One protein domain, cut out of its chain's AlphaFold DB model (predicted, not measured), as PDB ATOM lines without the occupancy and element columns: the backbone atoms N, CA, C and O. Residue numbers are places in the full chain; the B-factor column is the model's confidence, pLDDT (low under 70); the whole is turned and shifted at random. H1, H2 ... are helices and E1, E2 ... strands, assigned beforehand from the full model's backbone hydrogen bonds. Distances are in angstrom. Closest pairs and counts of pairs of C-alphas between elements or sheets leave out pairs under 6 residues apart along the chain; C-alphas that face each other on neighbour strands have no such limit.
ATOM      1  N   ASN A  45     103.720 117.677 103.992       91.00
ATOM      2  CA  ASN A  45     102.997 117.585 105.272       91.00
ATOM      3  C   ASN A  45     103.244 116.259 106.024       91.00
ATOM      4  O   ASN A  45     103.216 116.208 107.260       91.00
ATOM      5  N   GLN A  46     103.451 115.157 105.289       91.75
ATOM      6  CA  GLN A  46     103.818 113.886 105.911       91.75
ATOM      7  C   GLN A  46     105.257 113.907 106.419       91.75
ATOM      8  O   GLN A  46     105.510 113.350 107.486       91.75
ATOM      9  N   GLN A  47     106.180 114.528 105.684       94.12
ATOM     10  CA  GLN A  47     107.571 114.679 106.109       94.12
ATOM     11  C   GLN A  47     107.668 115.520 107.377       94.12
ATOM     12  O   GLN A  47     108.273 115.045 108.329       94.12
ATOM     13  N   GLU A  48     106.973 116.657 107.461       93.38
ATOM     14  CA  GLU A  48     106.930 117.485 108.677       93.38
ATOM     15  C   GLU A  48     106.530 116.665 109.909       93.38
ATOM     16  O   GLU A  48     107.229 116.614 110.919       93.38
ATOM     17  N   THR A  49     105.419 115.928 109.795       94.75
ATOM     18  CA  THR A  49     104.920 115.088 110.889       94.75
ATOM     19  C   THR A  49     105.927 113.996 111.264       94.75
ATOM     20  O   THR A  49     106.107 113.694 112.445       94.75
ATOM     21  N   ARG A  50     106.587 113.382 110.272       95.19
ATOM     22  CA  ARG A  50     107.601 112.338 110.491       95.19
ATOM     23  C   ARG A  50     108.854 112.907 111.155       95.19
ATOM     24  O   ARG A  50     109.369 112.252 112.058       95.19
ATOM     25  N   SER A  51     109.302 114.095 110.757       95.94
ATOM     26  CA  SER A  51     110.459 114.774 111.345       95.94
ATOM     27  C   SER A  51     110.224 115.089 112.817       95.94
ATOM     28  O   SER A  51     110.995 114.636 113.659       95.94
ATOM     29  N   VAL A  52     109.090 115.711 113.160       96.56
ATOM     30  CA  VAL A  52     108.747 116.003 114.565       96.56
ATOM     31  C   VAL A  52     108.598 114.716 115.384       96.56
ATOM     32  O   VAL A  52     109.044 114.636 116.530       96.56
ATOM     33  N   PHE A  53     108.015 113.660 114.805       96.38
ATOM     34  CA  PHE A  53     107.934 112.355 115.469       96.38
ATOM     35  C   PHE A  53     109.327 111.759 115.732       96.38
ATOM     36  O   PHE A  53     109.569 111.203 116.807       96.38
ATOM     37  N   ALA A  54     110.245 111.861 114.765       96.31
ATOM     38  CA  ALA A  54     111.623 111.404 114.908       96.31
ATOM     39  C   ALA A  54     112.365 112.207 115.987       96.31
ATOM     40  O   ALA A  54     112.968 111.603 116.878       96.31
ATOM     41  N   TYR A  55     112.225 113.536 115.974       96.25
ATOM     42  CA  TYR A  55     112.761 114.443 116.986       96.25
ATOM     43  C   TYR A  55     112.303 114.050 118.398       96.25
ATOM     44  O   TYR A  55     113.120 113.702 119.253       96.25
ATOM     45  N   LEU A  56     110.988 113.966 118.624       96.81
ATOM     46  CA  LEU A  56     110.418 113.582 119.920       96.81
ATOM     47  C   LEU A  56     110.830 112.173 120.350       96.81
ATOM     48  O   LEU A  56     110.975 111.896 121.541       96.81
ATOM     49  N   SER A  57     111.041 111.264 119.396       96.44
ATOM     50  CA  SER A  57     111.564 109.940 119.710       96.44
ATOM     51  C   SER A  57     113.000 109.986 120.231       96.44
ATOM     52  O   SER A  57     113.340 109.133 121.051       96.44
ATOM     53  N   ASN A  58     113.841 110.899 119.748       96.06
ATOM     54  CA  ASN A  58     115.203 111.067 120.253       96.06
ATOM     55  C   ASN A  58     115.192 111.743 121.626       96.06
ATOM     56  O   ASN A  58     115.821 111.224 122.546       96.06
ATOM     57  N   ILE A  59     114.374 112.784 121.810       95.50
ATOM     58  CA  ILE A  59     114.171 113.413 123.123       95.50
ATOM     59  C   ILE A  59     113.699 112.393 124.162       95.50
ATOM     60  O   ILE A  59     114.266 112.318 125.245       95.50
ATOM     61  N   TRP A  60     112.731 111.529 123.833       96.38
ATOM     62  CA  TRP A  60     112.274 110.497 124.770       96.38
ATOM     63  C   TRP A  60     113.382 109.511 125.165       96.38
ATOM     64  O   TRP A  60     113.455 109.112 126.323       96.38
ATOM     65  N   LYS A  61     114.262 109.115 124.235       95.12
ATOM     66  CA  LYS A  61     115.388 108.212 124.546       95.12
ATOM     67  C   LYS A  61     116.400 108.854 125.496       95.12
ATOM     68  O   LYS A  61     116.976 108.148 126.312       95.12
ATOM     69  N   LEU A  62     116.600 110.166 125.375       93.81
ATOM     70  CA  LEU A  62     117.497 110.952 126.227       93.81
ATOM     71  C   LEU A  62     116.815 111.451 127.510       93.81
ATOM     72  O   LEU A  62     117.466 112.030 128.374       93.81
ATOM     73  N   SER A  63     115.504 111.251 127.633       93.69
ATOM     74  CA  SER A  63     114.732 111.782 128.745       93.69
ATOM     75  C   SER A  63     115.022 111.062 130.054       93.69
ATOM     76  O   SER A  63     115.085 109.832 130.120       93.69
ATOM     77  N   SER A  64     115.126 111.842 131.125       95.19
ATOM     78  CA  SER A  64     115.281 111.323 132.479       95.19
ATOM     79  C   SER A  64     113.960 110.787 133.044       95.19
ATOM     80  O   SER A  64     112.867 111.057 132.531       95.19
ATOM     81  N   ALA A  65     114.044 110.090 134.178       95.75
ATOM     82  CA  ALA A  65     112.867 109.670 134.938       95.75
ATOM     83  C   ALA A  65     111.978 110.852 135.379       95.75
ATOM     84  O   ALA A  65     110.771 110.669 135.533       95.75
ATOM     85  N   ILE A  66     112.548 112.057 135.532       96.31
ATOM     86  CA  ILE A  66     111.802 113.281 135.858       96.31
ATOM     87  C   ILE A  66     110.808 113.596 134.741       96.31
ATOM     88  O   ILE A  66     109.616 113.698 135.015       96.31
ATOM     89  N   LEU A  67     111.261 113.654 133.481       96.69
ATOM     90  CA  LEU A  67     110.360 113.901 132.350       96.69
ATOM     91  C   LEU A  67     109.337 112.774 132.200       96.69
ATOM     92  O   LEU A  67     108.167 113.023 131.936       96.69
ATOM     93  N   GLN A  68     109.753 111.518 132.377       96.88
ATOM     94  CA  GLN A  68     108.865 110.369 132.183       96.88
ATOM     95  C   GLN A  68     107.808 110.220 133.289       96.88
ATOM     96  O   GLN A  68     106.761 109.609 133.047       96.88
ATOM     97  N   GLY A  69     108.053 110.758 134.489       96.50
ATOM     98  CA  GLY A  69     107.182 110.643 135.661       96.50
ATOM     99  C   GLY A  69     105.747 111.123 135.411       96.50
ATOM    100  O   GLY A  69     104.826 110.299 135.479       96.50
ATOM    101  N   PRO A  70     105.532 112.402 135.044       97.19
ATOM    102  CA  PRO A  70     104.206 112.936 134.743       97.19
ATOM    103  C   PRO A  70     103.455 112.132 133.679       97.19
ATOM    104  O   PRO A  70     102.279 111.808 133.854       97.19
ATOM    105  N   TRP A  71     104.140 111.738 132.600       97.69
ATOM    106  CA  TRP A  71     103.548 110.948 131.516       97.69
ATOM    107  C   TRP A  71     103.171 109.533 131.950       97.69
ATOM    108  O   TRP A  71     102.179 108.981 131.472       97.69
ATOM    109  N   THR A  72     103.934 108.945 132.870       96.94
ATOM    110  CA  THR A  72     103.645 107.628 133.449       96.94
ATOM    111  C   THR A  72     102.391 107.680 134.313       96.94
ATOM    112  O   THR A  72     101.500 106.845 134.148       96.94
ATOM    113  N   THR A  73     102.256 108.700 135.160       96.38
ATOM    114  CA  THR A  73     101.042 108.906 135.959       96.38
ATOM    115  C   THR A  73      99.840 109.251 135.083       96.38
ATOM    116  O   THR A  73      98.762 108.704 135.295       96.38
ATOM    117  N   PHE A  74     100.017 110.080 134.052       96.25
ATOM    118  CA  PHE A  74      98.957 110.427 133.102       96.25
ATOM    119  C   PHE A  74      98.440 109.217 132.310       96.25
ATOM    120  O   PHE A  74      97.244 109.123 132.020       96.25
ATOM    121  N   ALA A  75      99.336 108.297 131.942       95.62
ATOM    122  CA  ALA A  75      99.003 107.083 131.201       95.62
ATOM    123  C   ALA A  75      98.349 105.996 132.070       95.62
ATOM    124  O   ALA A  75      97.737 105.070 131.532       95.62
ATOM    125  N   LYS A  76      98.459 106.084 133.401       94.12
ATOM    126  CA  LYS A  76      97.927 105.072 134.318       94.12
ATOM    127  C   LYS A  76      96.413 104.914 134.133       94.12
ATOM    128  O   LYS A  76      95.666 105.887 134.135       94.12
ATOM    129  N   GLY A  77      95.964 103.670 133.958       89.12
ATOM    130  CA  GLY A  77      94.549 103.339 133.743       89.12
ATOM    131  C   GLY A  77      94.014 103.668 132.345       89.12
ATOM    132  O   GLY A  77      92.841 103.424 132.078       89.12
ATOM    133  N   LYS A  78      94.849 104.190 131.436       90.31
ATOM    134  CA  LYS A  78      94.464 104.481 130.052       90.31
ATOM    135  C   LYS A  78      95.011 103.411 129.106       90.31
ATOM    136  O   LYS A  78      96.096 102.876 129.341       90.31
ATOM    137  N   PRO A  79      94.323 103.125 127.991       89.00
ATOM    138  CA  PRO A  79      94.821 102.221 126.962       89.00
ATOM    139  C   PRO A  79      95.881 102.929 126.100       89.00
ATOM    140  O   PRO A  79      95.722 103.065 124.896       89.00
ATOM    141  N   LEU A  80      96.946 103.462 126.702       91.38
ATOM    142  CA  LEU A  80      98.061 104.110 126.006       91.38
ATOM    143  C   LEU A  80      99.348 103.997 126.828       91.38
ATOM    144  O   LEU A  80      99.310 103.797 128.038       91.38
ATOM    145  N   THR A  81     100.499 104.097 126.167       93.88
ATOM    146  CA  THR A  81     101.798 104.171 126.851       93.88
ATOM    147  C   THR A  81     102.147 105.623 127.164       93.88
ATOM    148  O   THR A  81     101.725 106.534 126.453       93.88
ATOM    149  N   ASN A  82     102.965 105.838 128.194       96.06
ATOM    150  CA  ASN A  82     103.505 107.154 128.550       96.06
ATOM    151  C   ASN A  82     104.186 107.849 127.356       96.06
ATOM    152  O   ASN A  82     103.874 108.999 127.060       96.06
ATOM    153  N   ARG A  83     105.008 107.117 126.592       96.38
ATOM    154  CA  ARG A  83     105.629 107.614 125.358       96.38
ATOM    155  C   ARG A  83     104.591 108.054 124.326       96.38
ATOM    156  O   ARG A  83     104.718 109.131 123.760       96.38
ATOM    157  N   ASN A  84     103.550 107.253 124.086       95.12
ATOM    158  CA  ASN A  84     102.519 107.604 123.105       95.12
ATOM    159  C   ASN A  84     101.713 108.836 123.541       95.12
ATOM    160  O   ASN A  84     101.334 109.631 122.684       95.12
ATOM    161  N   ALA A  85     101.471 109.014 124.845       96.12
ATOM    162  CA  ALA A  85     100.859 110.236 125.363       96.12
ATOM    163  C   ALA A  85     101.750 111.460 125.125       96.12
ATOM    164  O   ALA A  85     101.258 112.443 124.573       96.12
ATOM    165  N   MET A  86     103.040 111.371 125.476       97.31
ATOM    166  CA  MET A  86     103.998 112.462 125.277       97.31
ATOM    167  C   MET A  86     104.050 112.873 123.807       97.31
ATOM    168  O   MET A  86     103.833 114.039 123.484       97.31
ATOM    169  N   MET A  87     104.244 111.903 122.908       96.88
ATOM    170  CA  MET A  87     104.323 112.165 121.472       96.88
ATOM    171  C   MET A  87     103.008 112.720 120.919       96.88
ATOM    172  O   MET A  87     103.011 113.699 120.184       96.88
ATOM    173  N   GLY A  88     101.870 112.124 121.281       95.75
ATOM    174  CA  GLY A  88     100.568 112.520 120.746       95.75
ATOM    175  C   GLY A  88     100.135 113.935 121.137       95.75
ATOM    176  O   GLY A  88      99.398 114.565 120.379       95.75
ATOM    177  N   GLN A  89     100.571 114.435 122.296       96.75
ATOM    178  CA  GLN A  89     100.334 115.824 122.693       96.75
ATOM    179  C   GLN A  89     101.368 116.767 122.078       96.75
ATOM    180  O   GLN A  89     100.978 117.749 121.452       96.75
ATOM    181  N   ASN A  90     102.660 116.430 122.157       97.44
ATOM    182  CA  ASN A  90     103.731 117.293 121.657       97.44
ATOM    183  C   ASN A  90     103.712 117.480 120.133       97.44
ATOM    184  O   ASN A  90     103.969 118.576 119.655       97.44
ATOM    185  N   ILE A  91     103.326 116.472 119.344       96.38
ATOM    186  CA  ILE A  91     103.226 116.630 117.880       96.38
ATOM    187  C   ILE A  91     102.213 117.713 117.498       96.38
ATOM    188  O   ILE A  91     102.416 118.417 116.517       96.38
ATOM    189  N   LYS A  92     101.123 117.863 118.257       95.75
ATOM    190  CA  LYS A  92     100.075 118.842 117.931       95.75
ATOM    191  C   LYS A  92     100.545 120.282 118.111       95.75
ATOM    192  O   LYS A  92     100.050 121.151 117.405       95.75
ATOM    193  N   VAL A  93     101.457 120.504 119.055       95.69
ATOM    194  CA  VAL A  93     101.974 121.830 119.413       95.69
ATOM    195  C   VAL A  93     103.273 122.159 118.685       95.69
ATOM    196  O   VAL A  93     103.455 123.306 118.309       95.69
ATOM    197  N   LEU A  94     104.124 121.166 118.408       96.31
ATOM    198  CA  LEU A  94     105.412 121.378 117.739       96.31
ATOM    199  C   LEU A  94     105.341 121.317 116.213       96.31
ATOM    200  O   LEU A  94     106.118 121.981 115.547       96.31
ATOM    201  N   ARG A  95     104.421 120.539 115.629       95.06
ATOM    202  CA  ARG A  95     104.272 120.485 114.165       95.06
ATOM    203  C   ARG A  95     103.991 121.852 113.511       95.06
ATOM    204  O   ARG A  95     104.503 122.068 112.424       95.06
ATOM    205  N   PRO A  96     103.134 122.733 114.062       94.31
ATOM    206  CA  PRO A  96     102.875 124.024 113.426       94.31
ATOM    207  C   PRO A  96     103.962 125.084 113.680       94.31
ATOM    208  O   PRO A  96     103.865 126.145 113.073       94.31
ATOM    209  N   GLY A  97     104.919 124.839 114.583       91.50
ATOM    210  CA  GLY A  97     105.957 125.801 114.968       91.50
ATOM    211  C   GLY A  97     107.348 125.410 114.473       91.50
ATOM    212  O   GLY A  97     107.564 124.297 114.011       91.50
ATOM    213  N   ASP A  98     108.292 126.330 114.593       93.75
ATOM    214  CA  ASP A  98     109.698 126.209 114.192       93.75
ATOM    215  C   ASP A  98     110.662 126.259 115.393       93.75
ATOM    216  O   ASP A  98     111.878 126.333 115.227       93.75
ATOM    217  N   ASP A  99     110.124 126.164 116.608       93.88
ATOM    218  CA  ASP A  99     110.860 126.147 117.869       93.88
ATOM    219  C   ASP A  99     110.219 125.172 118.875       93.88
ATOM    220  O   ASP A  99     109.245 124.463 118.579       93.88
ATOM    221  N   LEU A 100     110.772 125.106 120.089       95.38
ATOM    222  CA  LEU A 100     110.239 124.258 121.154       95.38
ATOM    223  C   LEU A 100     109.363 125.003 122.164       95.38
ATOM    224  O   LEU A 100     108.985 124.412 123.176       95.38
ATOM    225  N   THR A 101     108.989 126.260 121.923       94.50
ATOM    226  CA  THR A 101     108.237 127.083 122.892       94.50
ATOM    227  C   THR A 101     106.932 126.425 123.341       94.50
ATOM    228  O   THR A 101     106.537 126.537 124.504       94.50
ATOM    229  N   GLY A 102     106.288 125.668 122.447       94.31
ATOM    230  CA  GLY A 102     105.060 124.922 122.720       94.31
ATOM    231  C   GLY A 102     105.246 123.554 123.386       94.31
ATOM    232  O   GLY A 102     104.249 122.877 123.633       94.31
ATOM    233  N   PHE A 103     106.475 123.103 123.661       97.00
ATOM    234  CA  PHE A 103     106.739 121.762 124.192       97.00
ATOM    235  C   PHE A 103     106.046 121.527 125.540       97.00
ATOM    236  O   PHE A 103     106.075 122.350 126.446       97.00
ATOM    237  N   ILE A 104     105.451 120.356 125.714       97.62
ATOM    238  CA  ILE A 104     104.762 119.967 126.940       97.62
ATOM    239  C   ILE A 104     105.675 119.000 127.693       97.62
ATOM    240  O   ILE A 104     105.774 117.824 127.327       97.62
ATOM    241  N   GLY A 105     106.322 119.486 128.756       96.31
ATOM    242  CA  GLY A 105     107.114 118.662 129.669       96.31
ATOM    243  C   GLY A 105     106.239 117.781 130.559       96.31
ATOM    244  O   GLY A 105     106.490 116.583 130.699       96.31
ATOM    245  N   SER A 106     105.144 118.345 131.073       97.62
ATOM    246  CA  SER A 106     104.145 117.639 131.875       97.62
ATOM    247  C   SER A 106     102.732 117.982 131.396       97.62
ATOM    248  O   SER A 106     102.373 119.160 131.359       97.62
ATOM    249  N   PRO A 107     101.876 116.986 131.098       96.56
ATOM    250  CA  PRO A 107     100.485 117.226 130.706       96.56
ATOM    251  C   PRO A 107      99.579 117.574 131.898       96.56
ATOM    252  O   PRO A 107      98.374 117.752 131.727       96.56
ATOM    253  N   GLY A 108     100.128 117.573 133.115       95.19
ATOM    254  CA  GLY A 108      99.357 117.475 134.343       95.19
ATOM    255  C   GLY A 108      98.797 116.063 134.548       95.19
ATOM    256  O   GLY A 108      98.352 115.382 133.623       95.19
ATOM    257  N   ALA A 109      98.822 115.586 135.787       95.50
ATOM    258  CA  ALA A 109      98.287 114.281 136.147       95.50
ATOM    259  C   ALA A 109      97.671 114.317 137.544       95.50
ATOM    260  O   ALA A 109      98.173 114.987 138.446       95.50
ATOM    261  N   ASN A 110      96.581 113.568 137.724       93.88
ATOM    262  CA  ASN A 110      95.855 113.455 138.991       93.88
ATOM    263  C   ASN A 110      95.405 114.804 139.595       93.88
ATOM    264  O   ASN A 110      95.208 114.879 140.806       93.88
ATOM    265  N   GLY A 111      95.210 115.844 138.777       91.75
ATOM    266  CA  GLY A 111      94.720 117.152 139.228       91.75
ATOM    267  C   GLY A 111      95.774 118.049 139.882       91.75
ATOM    268  O   GLY A 111      95.407 118.911 140.671       91.75
ATOM    269  N   GLY A 112      97.066 117.841 139.606       93.88
ATOM    270  CA  GLY A 112      98.100 118.783 140.039       93.88
ATOM    271  C   GLY A 112      97.918 120.162 139.403       93.88
ATOM    272  O   GLY A 112      97.456 120.274 138.267       93.88
ATOM    273  N   LEU A 113      98.287 121.203 140.146       95.88
ATOM    274  CA  LEU A 113      98.191 122.596 139.712       95.88
ATOM    275  C   LEU A 113      99.482 123.033 139.003       95.88
ATOM    276  O   LEU A 113     100.560 122.575 139.393       95.88
ATOM    277  N   PRO A 114      99.411 123.895 137.975       96.25
ATOM    278  CA  PRO A 114     100.614 124.448 137.361       96.25
ATOM    279  C   PRO A 114     101.340 125.379 138.349       96.25
ATOM    280  O   PRO A 114     100.700 125.907 139.266       96.25
ATOM    281  N   PRO A 115     102.655 125.611 138.182       96.44
ATOM    282  CA  PRO A 115     103.314 126.722 138.862       96.44
ATOM    283  C   PRO A 115     102.612 128.052 138.551       96.44
ATOM    284  O   PRO A 115     102.080 128.232 137.456       96.44
ATOM    285  N   ALA A 116     102.621 128.984 139.506       96.25
ATOM    286  CA  ALA A 116     102.084 130.331 139.303       96.25
ATOM    287  C   ALA A 116     102.981 131.168 138.370       96.25
ATOM    288  O   ALA A 116     102.496 132.067 137.687       96.25
ATOM    289  N   GLY A 117     104.270 130.835 138.322       96.19
ATOM    290  CA  GLY A 117     105.287 131.499 137.523       96.19
ATOM    291  C   GLY A 117     106.586 130.697 137.518       96.19
ATOM    292  O   GLY A 117     106.790 129.802 138.344       96.19
ATOM    293  N   MET A 118     107.449 130.993 136.550       97.12
ATOM    294  CA  MET A 118     108.816 130.485 136.501       97.12
ATOM    295  C   MET A 118     109.711 131.558 135.890       97.12
ATOM    296  O   MET A 118     109.481 131.990 134.762       97.12
ATOM    297  N   ALA A 119     110.734 131.964 136.634       96.50
ATOM    298  CA  ALA A 119     111.789 132.841 136.152       96.50
ATOM    299  C   ALA A 119     113.025 131.998 135.835       96.50
ATOM    300  O   ALA A 119     113.467 131.204 136.667       96.50
ATOM    301  N   VAL A 120     113.578 132.161 134.634       96.88
ATOM    302  CA  VAL A 120     114.763 131.426 134.189       96.88
ATOM    303  C   VAL A 120     115.883 132.410 133.896       96.88
ATOM    304  O   VAL A 120     115.702 133.355 133.133       96.88
ATOM    305  N   THR A 121     117.043 132.187 134.505       96.44
ATOM    306  CA  THR A 121     118.236 133.023 134.331       96.44
ATOM    307  C   THR A 121     119.453 132.156 134.050       96.44
ATOM    308  O   THR A 121     119.613 131.112 134.684       96.44
ATOM    309  N   ALA A 122     120.331 132.598 133.152       96.25
ATOM    310  CA  ALA A 122     121.627 131.969 132.913       96.25
ATOM    311  C   ALA A 122     122.750 132.767 133.590       96.25
ATOM    312  O   ALA A 122     122.756 133.996 133.558       96.25
ATOM    313  N   SER A 123     123.701 132.058 134.194       94.69
ATOM    314  CA  SER A 123     124.933 132.607 134.762       94.69
ATOM    315  C   SER A 123     126.094 131.689 134.388       94.69
ATOM    316  O   SER A 123     126.320 130.667 135.043       94.69
ATOM    317  N   GLY A 124     126.818 132.042 133.323       91.94
ATOM    318  CA  GLY A 124     127.725 131.107 132.652       91.94
ATOM    319  C   GLY A 124     126.946 129.883 132.164       91.94
ATOM    320  O   GLY A 124     125.811 130.017 131.711       91.94
ATOM    321  N   ASP A 125     127.498 128.687 132.360       94.12
ATOM    322  CA  ASP A 125     126.859 127.432 131.939       94.12
ATOM    323  C   ASP A 125     125.708 126.982 132.854       94.12
ATOM    324  O   ASP A 125     125.096 125.944 132.612       94.12
ATOM    325  N   VAL A 126     125.402 127.703 133.937       95.69
ATOM    326  CA  VAL A 126     124.331 127.319 134.865       95.69
ATOM    327  C   VAL A 126     123.060 128.094 134.555       95.69
ATOM    328  O   VAL A 126     123.012 129.318 134.649       95.69
ATOM    329  N   VAL A 127     122.000 127.353 134.253       97.00
ATOM    330  CA  VAL A 127     120.636 127.849 134.104       97.00
ATOM    331  C   VAL A 127     119.872 127.575 135.395       97.00
ATOM    332  O   VAL A 127     119.730 126.428 135.820       97.00
ATOM    333  N   SER A 128     119.368 128.628 136.029       96.88
ATOM    334  CA  SER A 128     118.543 128.552 137.235       96.88
ATOM    335  C   SER A 128     117.084 128.829 136.892       96.88
ATOM    336  O   SER A 128     116.766 129.899 136.382       96.88
ATOM    337  N   ALA A 129     116.206 127.875 137.198       97.38
ATOM    338  CA  ALA A 129     114.759 128.019 137.106       97.38
ATOM    339  C   ALA A 129     114.164 128.175 138.510       97.38
ATOM    340  O   ALA A 129     114.192 127.235 139.309       97.38
ATOM    341  N   VAL A 130     113.650 129.364 138.811       97.12
ATOM    342  CA  VAL A 130     113.004 129.712 140.082       97.12
ATOM    343  C   VAL A 130     111.495 129.653 139.890       97.12
ATOM    344  O   VAL A 130     110.971 130.269 138.964       97.12
ATOM    345  N   PHE A 131     110.799 128.909 140.748       97.19
ATOM    346  CA  PHE A 131     109.363 128.665 140.621       97.19
ATOM    347  C   PHE A 131     108.542 129.451 141.640       97.19
ATOM    348  O   PHE A 131     108.795 129.366 142.844       97.19
ATOM    349  N   ASP A 132     107.477 130.093 141.163       95.81
ATOM    350  CA  ASP A 132     106.425 130.638 142.014       95.81
ATOM    351  C   ASP A 132     105.338 129.584 142.225       95.81
ATOM    352  O   ASP A 132     104.826 128.966 141.282       95.81
ATOM    353  N   LEU A 133     104.974 129.359 143.485       93.88
ATOM    354  CA  LEU A 133     104.054 128.291 143.858       93.88
ATOM    355  C   LEU A 133     102.598 128.775 143.881       93.88
ATOM    356  O   LEU A 133     102.322 129.870 144.372       93.88
ATOM    357  N   PRO A 134     101.642 127.955 143.409       94.25
ATOM    358  CA  PRO A 134     100.225 128.265 143.526       94.25
ATOM    359  C   PRO A 134      99.731 128.068 144.967       94.25
ATOM    360  O   PRO A 134     100.327 127.335 145.761       94.25
ATOM    361  N   ALA A 135      98.573 128.652 145.283       93.56
ATOM    362  CA  ALA A 135      97.854 128.329 146.512       93.56
ATOM    363  C   ALA A 135      97.444 126.845 146.512       93.56
ATOM    364  O   ALA A 135      96.788 126.367 145.581       93.56
ATOM    365  N   LEU A 136      97.840 126.109 147.553       92.06
ATOM    366  CA  LEU A 136      97.606 124.669 147.638       92.06
ATOM    367  C   LEU A 136      96.210 124.358 148.196       92.06
ATOM    368  O   LEU A 136      95.783 124.989 149.167       92.06
ATOM    369  N   PRO A 137      95.510 123.344 147.655       90.88
ATOM    370  CA  PRO A 137      94.326 122.791 148.297       90.88
ATOM    371  C   PRO A 137      94.657 122.205 149.677       90.88
ATOM    372  O   PRO A 137      95.773 121.746 149.924       90.88
ATOM    373  N   SER A 138      93.665 122.168 150.570       92.88
ATOM    374  CA  SER A 138      93.851 121.652 151.932       92.88
ATOM    375  C   SER A 138      94.401 120.219 151.938       92.88
ATOM    376  O   SER A 138      93.902 119.343 151.227       92.88
ATOM    377  N   GLY A 139      95.446 119.990 152.740       91.94
ATOM    378  CA  GLY A 139      96.104 118.693 152.913       91.94
ATOM    379  C   GLY A 139      97.073 118.283 151.795       91.94
ATOM    380  O   GLY A 139      97.672 117.215 151.886       91.94
ATOM    381  N   TRP A 140      97.243 119.094 150.748       95.12
ATOM    382  CA  TRP A 140      98.261 118.851 149.724       95.12
ATOM    383  C   TRP A 140      99.611 119.407 150.169       95.12
ATOM    384  O   TRP A 140      99.681 120.467 150.789       95.12
ATOM    385  N   SER A 141     100.692 118.723 149.798       95.12
ATOM    386  CA  SER A 141     102.053 119.222 149.978       95.12
ATOM    387  C   SER A 141     102.850 119.156 148.681       95.12
ATOM    388  O   SER A 141     102.555 118.383 147.764       95.12
ATOM    389  N   ILE A 142     103.863 120.010 148.584       95.75
ATOM    390  CA  ILE A 142     104.802 120.014 147.464       95.75
ATOM    391  C   ILE A 142     105.896 119.005 147.784       95.75
ATOM    392  O   ILE A 142     106.565 119.116 148.807       95.75
ATOM    393  N   ALA A 143     106.066 118.018 146.908       95.69
ATOM    394  CA  ALA A 143     107.137 117.040 147.024       95.69
ATOM    395  C   ALA A 143     108.421 117.543 146.350       95.69
ATOM    396  O   ALA A 143     109.509 117.348 146.883       95.69
ATOM    397  N   ALA A 144     108.294 118.167 145.176       97.12
ATOM    398  CA  ALA A 144     109.402 118.787 144.456       97.12
ATOM    399  C   ALA A 144     108.887 119.758 143.387       97.12
ATOM    400  O   ALA A 144     107.795 119.566 142.844       97.12
ATOM    401  N   VAL A 145     109.704 120.738 143.012       97.56
ATOM    402  CA  VAL A 145     109.601 121.406 141.708       97.56
ATOM    403  C   VAL A 145     110.589 120.752 140.749       97.56
ATOM    404  O   VAL A 145     111.685 120.370 141.153       97.56
ATOM    405  N   GLN A 146     110.188 120.556 139.501       97.94
ATOM    406  CA  GLN A 146     110.946 119.795 138.515       97.94
ATOM    407  C   GLN A 146     111.072 120.608 137.234       97.94
ATOM    408  O   GLN A 146     110.116 121.260 136.819       97.94
ATOM    409  N   ALA A 147     112.236 120.541 136.598       97.81
ATOM    410  CA  ALA A 147     112.477 121.200 135.325       97.81
ATOM    411  C   ALA A 147     113.242 120.286 134.371       97.81
ATOM    412  O   ALA A 147     114.082 119.483 134.784       97.81
ATOM    413  N   VAL A 148     112.952 120.444 133.086       97.56
ATOM    414  CA  VAL A 148     113.711 119.891 131.973       97.56
ATOM    415  C   VAL A 148     114.199 121.026 131.096       97.56
ATOM    416  O   VAL A 148     113.440 121.939 130.795       97.56
ATOM    417  N   MET A 149     115.448 120.932 130.661       97.19
ATOM    418  CA  MET A 149     116.059 121.821 129.691       97.19
ATOM    419  C   MET A 149     116.363 121.058 128.405       97.19
ATOM    420  O   MET A 149     117.024 120.014 128.432       97.19
ATOM    421  N   LEU A 150     115.871 121.592 127.293       96.19
ATOM    422  CA  LEU A 150     116.087 121.106 125.935       96.19
ATOM    423  C   LEU A 150     116.818 122.186 125.137       96.19
ATOM    424  O   LEU A 150     116.596 123.370 125.374       96.19
ATOM    425  N   VAL A 151     117.669 121.795 124.190       94.94
ATOM    426  CA  VAL A 151     118.212 122.754 123.209       94.94
ATOM    427  C   VAL A 151     117.048 123.255 122.364       94.94
ATOM    428  O   VAL A 151     116.308 122.429 121.836       94.94
ATOM    429  N   ASP A 152     116.882 124.567 122.249       95.38
ATOM    430  CA  ASP A 152     115.814 125.165 121.455       95.38
ATOM    431  C   ASP A 152     116.201 125.176 119.972       95.38
ATOM    432  O   ASP A 152     117.187 125.799 119.575       95.38
ATOM    433  N   VAL A 153     115.472 124.402 119.169       94.75
ATOM    434  CA  VAL A 153     115.751 124.134 117.752       94.75
ATOM    435  C   VAL A 153     114.455 123.831 117.011       94.75
ATOM    436  O   VAL A 153     113.501 123.336 117.612       94.75
ATOM    437  N   ASP A 154     114.469 124.009 115.690       95.69
ATOM    438  CA  ASP A 154     113.374 123.563 114.829       95.69
ATOM    439  C   ASP A 154     113.256 122.023 114.846       95.69
ATOM    440  O   ASP A 154     114.150 121.321 114.346       95.69
ATOM    441  N   PRO A 155     112.152 121.455 115.372       95.19
ATOM    442  CA  PRO A 155     111.960 120.009 115.444       95.19
ATOM    443  C   PRO A 155     111.815 119.337 114.065       95.19
ATOM    444  O   PRO A 155     111.850 118.104 113.985       95.19
ATOM    445  N   HIS A 156     111.659 120.101 112.979       95.38
ATOM    446  CA  HIS A 156     111.589 119.583 111.612       95.38
ATOM    447  C   HIS A 156     112.961 119.244 111.025       95.38
ATOM    448  O   HIS A 156     113.061 118.327 110.200       95.38
ATOM    449  N   THR A 157     114.009 119.950 111.452       94.44
ATOM    450  CA  THR A 157     115.364 119.840 110.885       94.44
ATOM    451  C   THR A 157     116.448 119.546 111.921       94.44
ATOM    452  O   THR A 157     117.605 119.358 111.552       94.44
ATOM    453  N   ALA A 158     116.104 119.499 113.209       91.25
ATOM    454  CA  ALA A 158     117.053 119.302 114.296       91.25
ATOM    455  C   ALA A 158     117.880 118.011 114.177       91.25
ATOM    456  O   ALA A 158     117.363 116.901 114.025       91.25
ATOM    457  N   THR A 159     119.191 118.169 114.346       89.31
ATOM    458  CA  THR A 159     120.184 117.086 114.441       89.31
ATOM    459  C   THR A 159     120.862 117.026 115.810       89.31
ATOM    460  O   THR A 159     121.486 116.018 116.144       89.31
ATOM    461  N   THR A 160     120.709 118.079 116.613       87.12
ATOM    462  CA  THR A 160     121.239 118.180 117.972       87.12
ATOM    463  C   THR A 160     120.131 117.892 118.973       87.12
ATOM    464  O   THR A 160     119.033 118.435 118.875       87.12
ATOM    465  N   PHE A 161     120.426 117.044 119.956       89.38
ATOM    466  CA  PHE A 161     119.477 116.665 120.994       89.38
ATOM    467  C   PHE A 161     120.186 116.692 122.343       89.38
ATOM    468  O   PHE A 161     121.178 115.993 122.539       89.38
ATOM    469  N   ALA A 162     119.651 117.451 123.292       89.25
ATOM    470  CA  ALA A 162     120.009 117.312 124.694       89.25
ATOM    471  C   ALA A 162     118.744 117.427 125.539       89.25
ATOM    472  O   ALA A 162     117.853 118.214 125.228       89.25
ATOM    473  N   SER A 163     118.671 116.610 126.585       92.94
ATOM    474  CA  SER A 163     117.603 116.652 127.574       92.94
ATOM    475  C   SER A 163     118.233 116.550 128.948       92.94
ATOM    476  O   SER A 163     118.634 115.471 129.376       92.94
ATOM    477  N   LEU A 164     118.307 117.676 129.639       95.00
ATOM    478  CA  LEU A 164     118.793 117.755 131.007       95.00
ATOM    479  C   LEU A 164     117.607 117.950 131.932       95.00
ATOM    480  O   LEU A 164     116.634 118.596 131.560       95.00
ATOM    481  N   ALA A 165     117.655 117.372 133.122       96.56
ATOM    482  CA  ALA A 165     116.562 117.476 134.072       96.56
ATOM    483  C   ALA A 165     117.097 117.618 135.486       96.56
ATOM    484  O   ALA A 165     118.143 117.063 135.816       96.56
ATOM    485  N   GLY A 166     116.329 118.300 136.318       96.88
ATOM    486  CA  GLY A 166     116.654 118.525 137.712       96.88
ATOM    487  C   GLY A 166     115.392 118.724 138.528       96.88
ATOM    488  O   GLY A 166     114.301 118.950 137.993       96.88
ATOM    489  N   GLU A 167     115.544 118.625 139.838       97.31
ATOM    490  CA  GLU A 167     114.472 118.894 140.779       97.31
ATOM    491  C   GLU A 167     115.002 119.593 142.025       97.31
ATOM    492  O   GLU A 167     116.171 119.452 142.381       97.31
ATOM    493  N   ALA A 168     114.122 120.339 142.683       96.94
ATOM    494  CA  ALA A 168     114.376 120.944 143.977       96.94
ATOM    495  C   ALA A 168     113.273 120.531 144.950       96.94
ATOM    496  O   ALA A 168     112.082 120.644 144.655       96.94
ATOM    497  N   THR A 169     113.683 120.039 146.114       95.25
ATOM    498  CA  THR A 169     112.798 119.527 147.174       95.25
ATOM    499  C   THR A 169     112.675 120.491 148.353       95.25
ATOM    500  O   THR A 169     111.907 120.236 149.279       95.25
ATOM    501  N   THR A 170     113.412 121.604 148.325       89.94
ATOM    502  CA  THR A 170     113.468 122.600 149.397       89.94
ATOM    503  C   THR A 170     113.343 124.024 148.860       89.94
ATOM    504  O   THR A 170     113.580 124.312 147.684       89.94
ATOM    505  N   THR A 171     112.973 124.947 149.749       88.25
ATOM    506  CA  THR A 171     112.952 126.387 149.468       88.25
ATOM    507  C   THR A 171     114.388 126.887 149.247       88.25
ATOM    508  O   THR A 171     115.249 126.526 150.054       88.25
ATOM    509  N   PRO A 172     114.678 127.717 148.230       87.12
ATOM    510  CA  PRO A 172     113.752 128.575 147.478       87.12
ATOM    511  C   PRO A 172     113.216 127.984 146.154       87.12
ATOM    512  O   PRO A 172     112.989 128.730 145.209       87.12
ATOM    513  N   TRP A 173     113.002 126.664 146.050       95.62
ATOM    514  CA  TRP A 173     112.390 126.019 144.870       95.62
ATOM    515  C   TRP A 173     113.087 126.390 143.556       95.62
ATOM    516  O   TRP A 173     112.456 126.727 142.557       95.62
ATOM    517  N   THR A 174     114.419 126.361 143.587       96.56
ATOM    518  CA  THR A 174     115.273 126.694 142.447       96.56
ATOM    519  C   THR A 174     115.899 125.428 141.888       96.56
ATOM    520  O   THR A 174     116.620 124.729 142.598       96.56
ATOM    521  N   VAL A 175     115.647 125.143 140.613       97.06
ATOM    522  CA  VAL A 175     116.281 124.034 139.895       97.06
ATOM    523  C   VAL A 175     117.464 124.580 139.105       97.06
ATOM    524  O   VAL A 175     117.285 125.436 138.241       97.06
ATOM    525  N   ALA A 176     118.666 124.085 139.393       96.19
ATOM    526  CA  ALA A 176     119.873 124.415 138.640       96.19
ATOM    527  C   ALA A 176     120.174 123.319 137.609       96.19
ATOM    528  O   ALA A 176     120.207 122.134 137.944       96.19
ATOM    529  N   LEU A 177     120.393 123.719 136.359       96.38
ATOM    530  CA  LEU A 177     120.712 122.849 135.230       96.38
ATOM    531  C   LEU A 177     121.982 123.374 134.558       96.38
ATOM    532  O   LEU A 177     122.080 124.563 134.279       96.38
ATOM    533  N   THR A 178     122.952 122.505 134.291       96.38
ATOM    534  CA  THR A 178     124.199 122.898 133.616       96.38
ATOM    535  C   THR A 178     124.071 122.674 132.117       96.38
ATOM    536  O   THR A 178     123.940 121.532 131.682       96.38
ATOM    537  N   ALA A 179     124.092 123.741 131.325       94.31
ATOM    538  CA  ALA A 179     124.045 123.677 129.875       94.31
ATOM    539  C   ALA A 179     125.291 122.971 129.306       94.31
ATOM    540  O   ALA A 179     126.394 123.154 129.816       94.31
ATOM    541  N   PRO A 180     125.140 122.156 128.246       91.44
ATOM    542  CA  PRO A 180     126.266 121.477 127.611       91.44
ATOM    543  C   PRO A 180     127.133 122.411 126.746       91.44
ATOM    544  O   PRO A 180     128.176 121.980 126.260       91.44
ATOM    545  N   GLY A 181     126.697 123.649 126.513       92.25
ATOM    546  CA  GLY A 181     127.428 124.670 125.770       92.25
ATOM    547  C   GLY A 181     126.598 125.941 125.584       92.25
ATOM    548  O   GLY A 181     125.478 126.040 126.086       92.25
ATOM    549  N   ALA A 182     127.144 126.901 124.840       92.88
ATOM    550  CA  ALA A 182     126.422 128.109 124.456       92.88
ATOM    551  C   ALA A 182     125.289 127.788 123.466       92.88
ATOM    552  O   ALA A 182     125.427 126.926 122.590       92.88
ATOM    553  N   GLY A 183     124.169 128.496 123.586       93.31
ATOM    554  CA  GLY A 183     122.996 128.302 122.739       93.31
ATOM    555  C   GLY A 183     121.691 128.736 123.395       93.31
ATOM    556  O   GLY A 183     121.653 129.141 124.557       93.31
ATOM    557  N   SER A 184     120.605 128.642 122.632       95.19
ATOM    558  CA  SER A 184     119.250 128.838 123.147       95.19
ATOM    559  C   SER A 184     118.701 127.528 123.692       95.19
ATOM    560  O   SER A 184     118.849 126.466 123.085       95.19
ATOM    561  N   TYR A 185     118.057 127.612 124.847       96.50
ATOM    562  CA  TYR A 185     117.473 126.483 125.545       96.50
ATOM    563  C   TYR A 185     116.033 126.786 125.934       96.50
ATOM    564  O   TYR A 185     115.715 127.867 126.430       96.50
ATOM    565  N   LEU A 186     115.176 125.786 125.775       97.00
ATOM    566  CA  LEU A 186     113.855 125.759 126.374       97.00
ATOM    567  C   LEU A 186     113.949 125.094 127.743       97.00
ATOM    568  O   LEU A 186     114.371 123.943 127.847       97.00
ATOM    569  N   VAL A 187     113.454 125.769 128.773       97.56
ATOM    570  CA  VAL A 187     113.203 125.181 130.086       97.56
ATOM    571  C   VAL A 187     111.702 124.970 130.259       97.56
ATOM    572  O   VAL A 187     110.921 125.914 130.194       97.56
ATOM    573  N   SER A 188     111.300 123.723 130.493       97.88
ATOM    574  CA  SER A 188     109.927 123.322 130.803       97.88
ATOM    575  C   SER A 188     109.858 122.829 132.242       97.88
ATOM    576  O   SER A 188     110.585 121.907 132.616       97.88
ATOM    577  N   GLY A 189     109.000 123.437 133.057       97.50
ATOM    578  CA  GLY A 189     108.963 123.217 134.498       97.50
ATOM    579  C   GLY A 189     107.568 122.939 135.046       97.50
ATOM    580  O   GLY A 189     106.581 123.486 134.561       97.50
ATOM    581  N   TRP A 190     107.469 122.078 136.059       98.12
ATOM    582  CA  TRP A 190     106.212 121.689 136.704       98.12
ATOM    583  C   TRP A 190     106.416 121.317 138.175       98.12
ATOM    584  O   TRP A 190     107.531 121.085 138.639       98.12
ATOM    585  N   ILE A 191     105.315 121.212 138.920       97.81
ATOM    586  CA  ILE A 191     105.337 120.846 140.340       97.81
ATOM    587  C   ILE A 191     104.887 119.395 140.511       97.81
ATOM    588  O   ILE A 191     103.904 118.950 139.911       97.81
ATOM    589  N   LYS A 192     105.600 118.661 141.362       97.56
ATOM    590  CA  LYS A 192     105.222 117.347 141.873       97.56
ATOM    591  C   LYS A 192     104.619 117.517 143.266       97.56
ATOM    592  O   LYS A 192     105.275 118.004 144.184       97.56
ATOM    593  N   PHE A 193     103.383 117.067 143.432       97.06
ATOM    594  CA  PHE A 193     102.635 117.145 144.683       97.06
ATOM    595  C   PHE A 193     102.472 115.772 145.321       97.06
ATOM    596  O   PHE A 193     102.387 114.753 144.626       97.06
ATOM    597  N   LEU A 194     102.338 115.773 146.642       96.25
ATOM    598  CA  LEU A 194     101.828 114.660 147.420       96.25
ATOM    599  C   LEU A 194     100.419 115.009 147.910       96.25
ATOM    600  O   LEU A 194     100.191 116.053 148.523       96.25
ATOM    601  N   LYS A 195      99.463 114.139 147.599       94.44
ATOM    602  CA  LYS A 195      98.085 114.264 148.069       94.44
ATOM    603  C   LYS A 195      97.926 113.713 149.493       94.44
ATOM    604  O   LYS A 195      98.737 112.883 149.909       94.44
ATOM    605  N   PRO A 196      96.828 114.059 150.193       93.06
ATOM    606  CA  PRO A 196      96.498 113.470 151.495       93.06
ATOM    607  C   PRO A 196      96.420 111.935 151.493       93.06
ATOM    608  O   PRO A 196      96.688 111.303 152.507       93.06
ATOM    609  N   ASP A 197      96.059 111.330 150.356       92.88
ATOM    610  CA  ASP A 197      95.963 109.874 150.174       92.88
ATOM    611  C   ASP A 197      97.321 109.194 149.894       92.88
ATOM    612  O   ASP A 197      97.374 107.993 149.624       92.88
ATOM    613  N   GLY A 198      98.422 109.954 149.917       90.94
ATOM    614  CA  GLY A 198      99.773 109.482 149.615       90.94
ATOM    615  C   GLY A 198     100.066 109.313 148.121       90.94
ATOM    616  O   GLY A 198     101.188 108.968 147.748       90.94
ATOM    617  N   SER A 199      99.098 109.565 147.236       93.50
ATOM    618  CA  SER A 199      99.317 109.496 145.795       93.50
ATOM    619  C   SER A 199     100.024 110.745 145.266       93.50
ATOM    620  O   SER A 199      99.870 111.860 145.766       93.50
ATOM    621  N   THR A 200     100.822 110.562 144.213       95.62
ATOM    622  CA  THR A 200     101.514 111.669 143.544       95.62
ATOM    623  C   THR A 200     100.619 112.315 142.488       95.62
ATOM    624  O   THR A 200      99.973 111.624 141.687       95.62
ATOM    625  N   ALA A 201     100.629 113.643 142.449       96.62
ATOM    626  CA  ALA A 201     100.062 114.441 141.370       96.62
ATOM    627  C   ALA A 201     101.140 115.306 140.713       96.62
ATOM    628  O   ALA A 201     102.136 115.657 141.341       96.62
ATOM    629  N   PHE A 202     100.933 115.647 139.445       97.69
ATOM    630  CA  PHE A 202     101.839 116.500 138.680       97.69
ATOM    631  C   PHE A 202     101.054 117.669 138.100       97.69
ATOM    632  O   PHE A 202      99.960 117.468 137.568       97.69
ATOM    633  N   GLY A 203     101.595 118.877 138.213       97.25
ATOM    634  CA  GLY A 203     101.069 120.064 137.545       97.25
ATOM    635  C   GLY A 203     101.333 120.043 136.039       97.25
ATOM    636  O   GLY A 203     102.306 119.414 135.615       97.25
ATOM    637  N   PRO A 204     100.503 120.703 135.213       97.50
ATOM    638  CA  PRO A 204     100.878 121.055 133.848       97.50
ATOM    639  C   PRO A 204     102.172 121.873 133.834       97.50
ATOM    640  O   PRO A 204     102.418 122.657 134.754       97.50
ATOM    641  N   SER A 205     103.001 121.674 132.813       97.56
ATOM    642  CA  SER A 205     104.245 122.429 132.669       97.56
ATOM    643  C   SER A 205     104.017 123.845 132.151       97.56
ATOM    644  O   SER A 205     103.138 124.068 131.320       97.56
ATOM    645  N   ILE A 206     104.873 124.767 132.584       97.69
ATOM    646  CA  ILE A 206     105.073 126.080 131.963       97.69
ATOM    647  C   ILE A 206     106.476 126.147 131.370       97.69
ATOM    648  O   ILE A 206     107.382 125.448 131.830       97.69
ATOM    649  N   ASN A 207     106.647 126.979 130.350       97.38
ATOM    650  CA  ASN A 207     107.887 127.066 129.595       97.38
ATOM    651  C   ASN A 207     108.472 128.472 129.670       97.38
ATOM    652  O   ASN A 207     107.736 129.455 129.718       97.38
ATOM    653  N   ALA A 208     109.794 128.547 129.617       96.94
ATOM    654  CA  ALA A 208     110.539 129.768 129.366       96.94
ATOM    655  C   ALA A 208     111.762 129.432 128.511       96.94
ATOM    656  O   ALA A 208     112.290 128.321 128.583       96.94
ATOM    657  N   THR A 209     112.211 130.385 127.707       96.19
ATOM    658  CA  THR A 209     113.443 130.261 126.929       96.19
ATOM    659  C   THR A 209     114.560 131.056 127.592       96.19
ATOM    660  O   THR A 209     114.322 132.055 128.272       96.19
ATOM    661  N   VAL A 210     115.794 130.591 127.429       96.12
ATOM    662  CA  VAL A 210     116.993 131.264 127.932       96.12
ATOM    663  C   VAL A 210     118.137 131.055 126.953       96.12
ATOM    664  O   VAL A 210     118.273 129.984 126.364       96.12
ATOM    665  N   THR A 211     118.973 132.073 126.785       95.75
ATOM    666  CA  THR A 211     120.193 131.976 125.985       95.75
ATOM    667  C   THR A 211     121.394 131.919 126.915       95.75
ATOM    668  O   THR A 211     121.563 132.784 127.773       95.75
ATOM    669  N   VAL A 212     122.214 130.888 126.743       94.88
ATOM    670  CA  VAL A 212     123.508 130.723 127.407       94.88
ATOM    671  C   VAL A 212     124.582 131.238 126.455       94.88
ATOM    672  O   VAL A 212     124.620 130.824 125.293       94.88
ATOM    673  N   THR A 213     125.408 132.163 126.939       89.31
ATOM    674  CA  THR A 213     126.489 132.818 126.185       89.31
ATOM    675  C   THR A 213     127.852 132.341 126.631       89.31
ATOM    676  O   THR A 213     128.041 132.299 127.868       89.31
TER     677      THR A 213
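What this domain is: This is residues 45 to 213 of the 213 residues of an uncharacterized protein of uncultured prokaryote (UniProt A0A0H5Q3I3). What shape does the domain have? Two sheets sit face to face as a sandwich, E2 E3 E6 over part of the larger, strongly twisted E1 E4 E5 E7 E8 E9, and their edges draw together at E2 with E9 and at E5 with E6, nearly closing a flattened barrel. Away from the small sheet, the large one curls round H2, and H3 packs on both H2 and H1. What is it made of? The printed part has 169 residues, with three named helices followed by nine named strands, a mixed class; the large sheet is branched, the small one runs E2 E3 E6, and the neighbours in both are antiparallel. How large is it? It is compact, with a radius of gyration of the C-alphas of 15.6 A, and flat, spanning 48 by 44 by 22 A.

How they stand to each other: How do the helices meet? H1, residues 45 to 62, touches H3, residues 82 to 94, at a steep tilt of 48 degrees, opposite ways; the closest C-alphas, of Leu 56 and Met 87, are 6.4 A apart. H2, residues 65 to 75, touches residues 82 to 86 of H3 alone, about perpendicular at 84 degrees, with C-alphas of Trp 71 and Asn 82 closest at 4.8 A. Every O i to N i+4 pair is within hydrogen-bond range in H1, 5 of 7 in H2 and 7 of 9 in H3. How is the large sheet joined? E7, residues 183 to 194, has E4, residues 141 to 151, on one side, N 148 to O 188 2.8 A, and on the other E8, residues 200 to 204, N 193 to O 201 2.8 A, and E9, residues 206 to 212, N 185 to O 210 2.8 A. E5, residues 163 to 168, forms a hairpin with E4, N 147 to O 166 3.0 A, and E1, residues 107 to 109, is beside E8, N 109 to O 202 2.8 A. This sheet curls round H2, closest to E1 at C-alphas of Phe 74 and Ala 109, 5.0 A, while H1 only grazes it with residues 58 to 62. What faces it? E2, residues 117 to 123, and E3, residues 126 to 132, form a hairpin, N 121 to O 128 3.0 A, and E6, residues 174 to 178, is beside E3, N 127 to O 177 2.8 A. The facing parts of the two sheets are 7.5 A centre to centre, their strands at 39 degrees.

Where its parts are: Where are the ends? H1 begins at C-alpha 45 (102.997, 117.585, 105.272), and E9 ends at C-alpha 212 (123.508, 130.723, 127.407). Which elements are long? From first to last C-alpha, E7 measures 35.3 A, E4 31.5 A and H1 26.3 A.

The domain as a whole: Is anything missing or uncertain? The printed part has no cut, its mean pLDDT is 95.1, and no printed residue is under 70. Which links are long? Those from H3 to E1, 12 residues, and from E4 to E5, 11 residues. What is the greatest distance? The C-alphas farthest apart, of Gln 47 and Gly 139, are separated by 48.4 A.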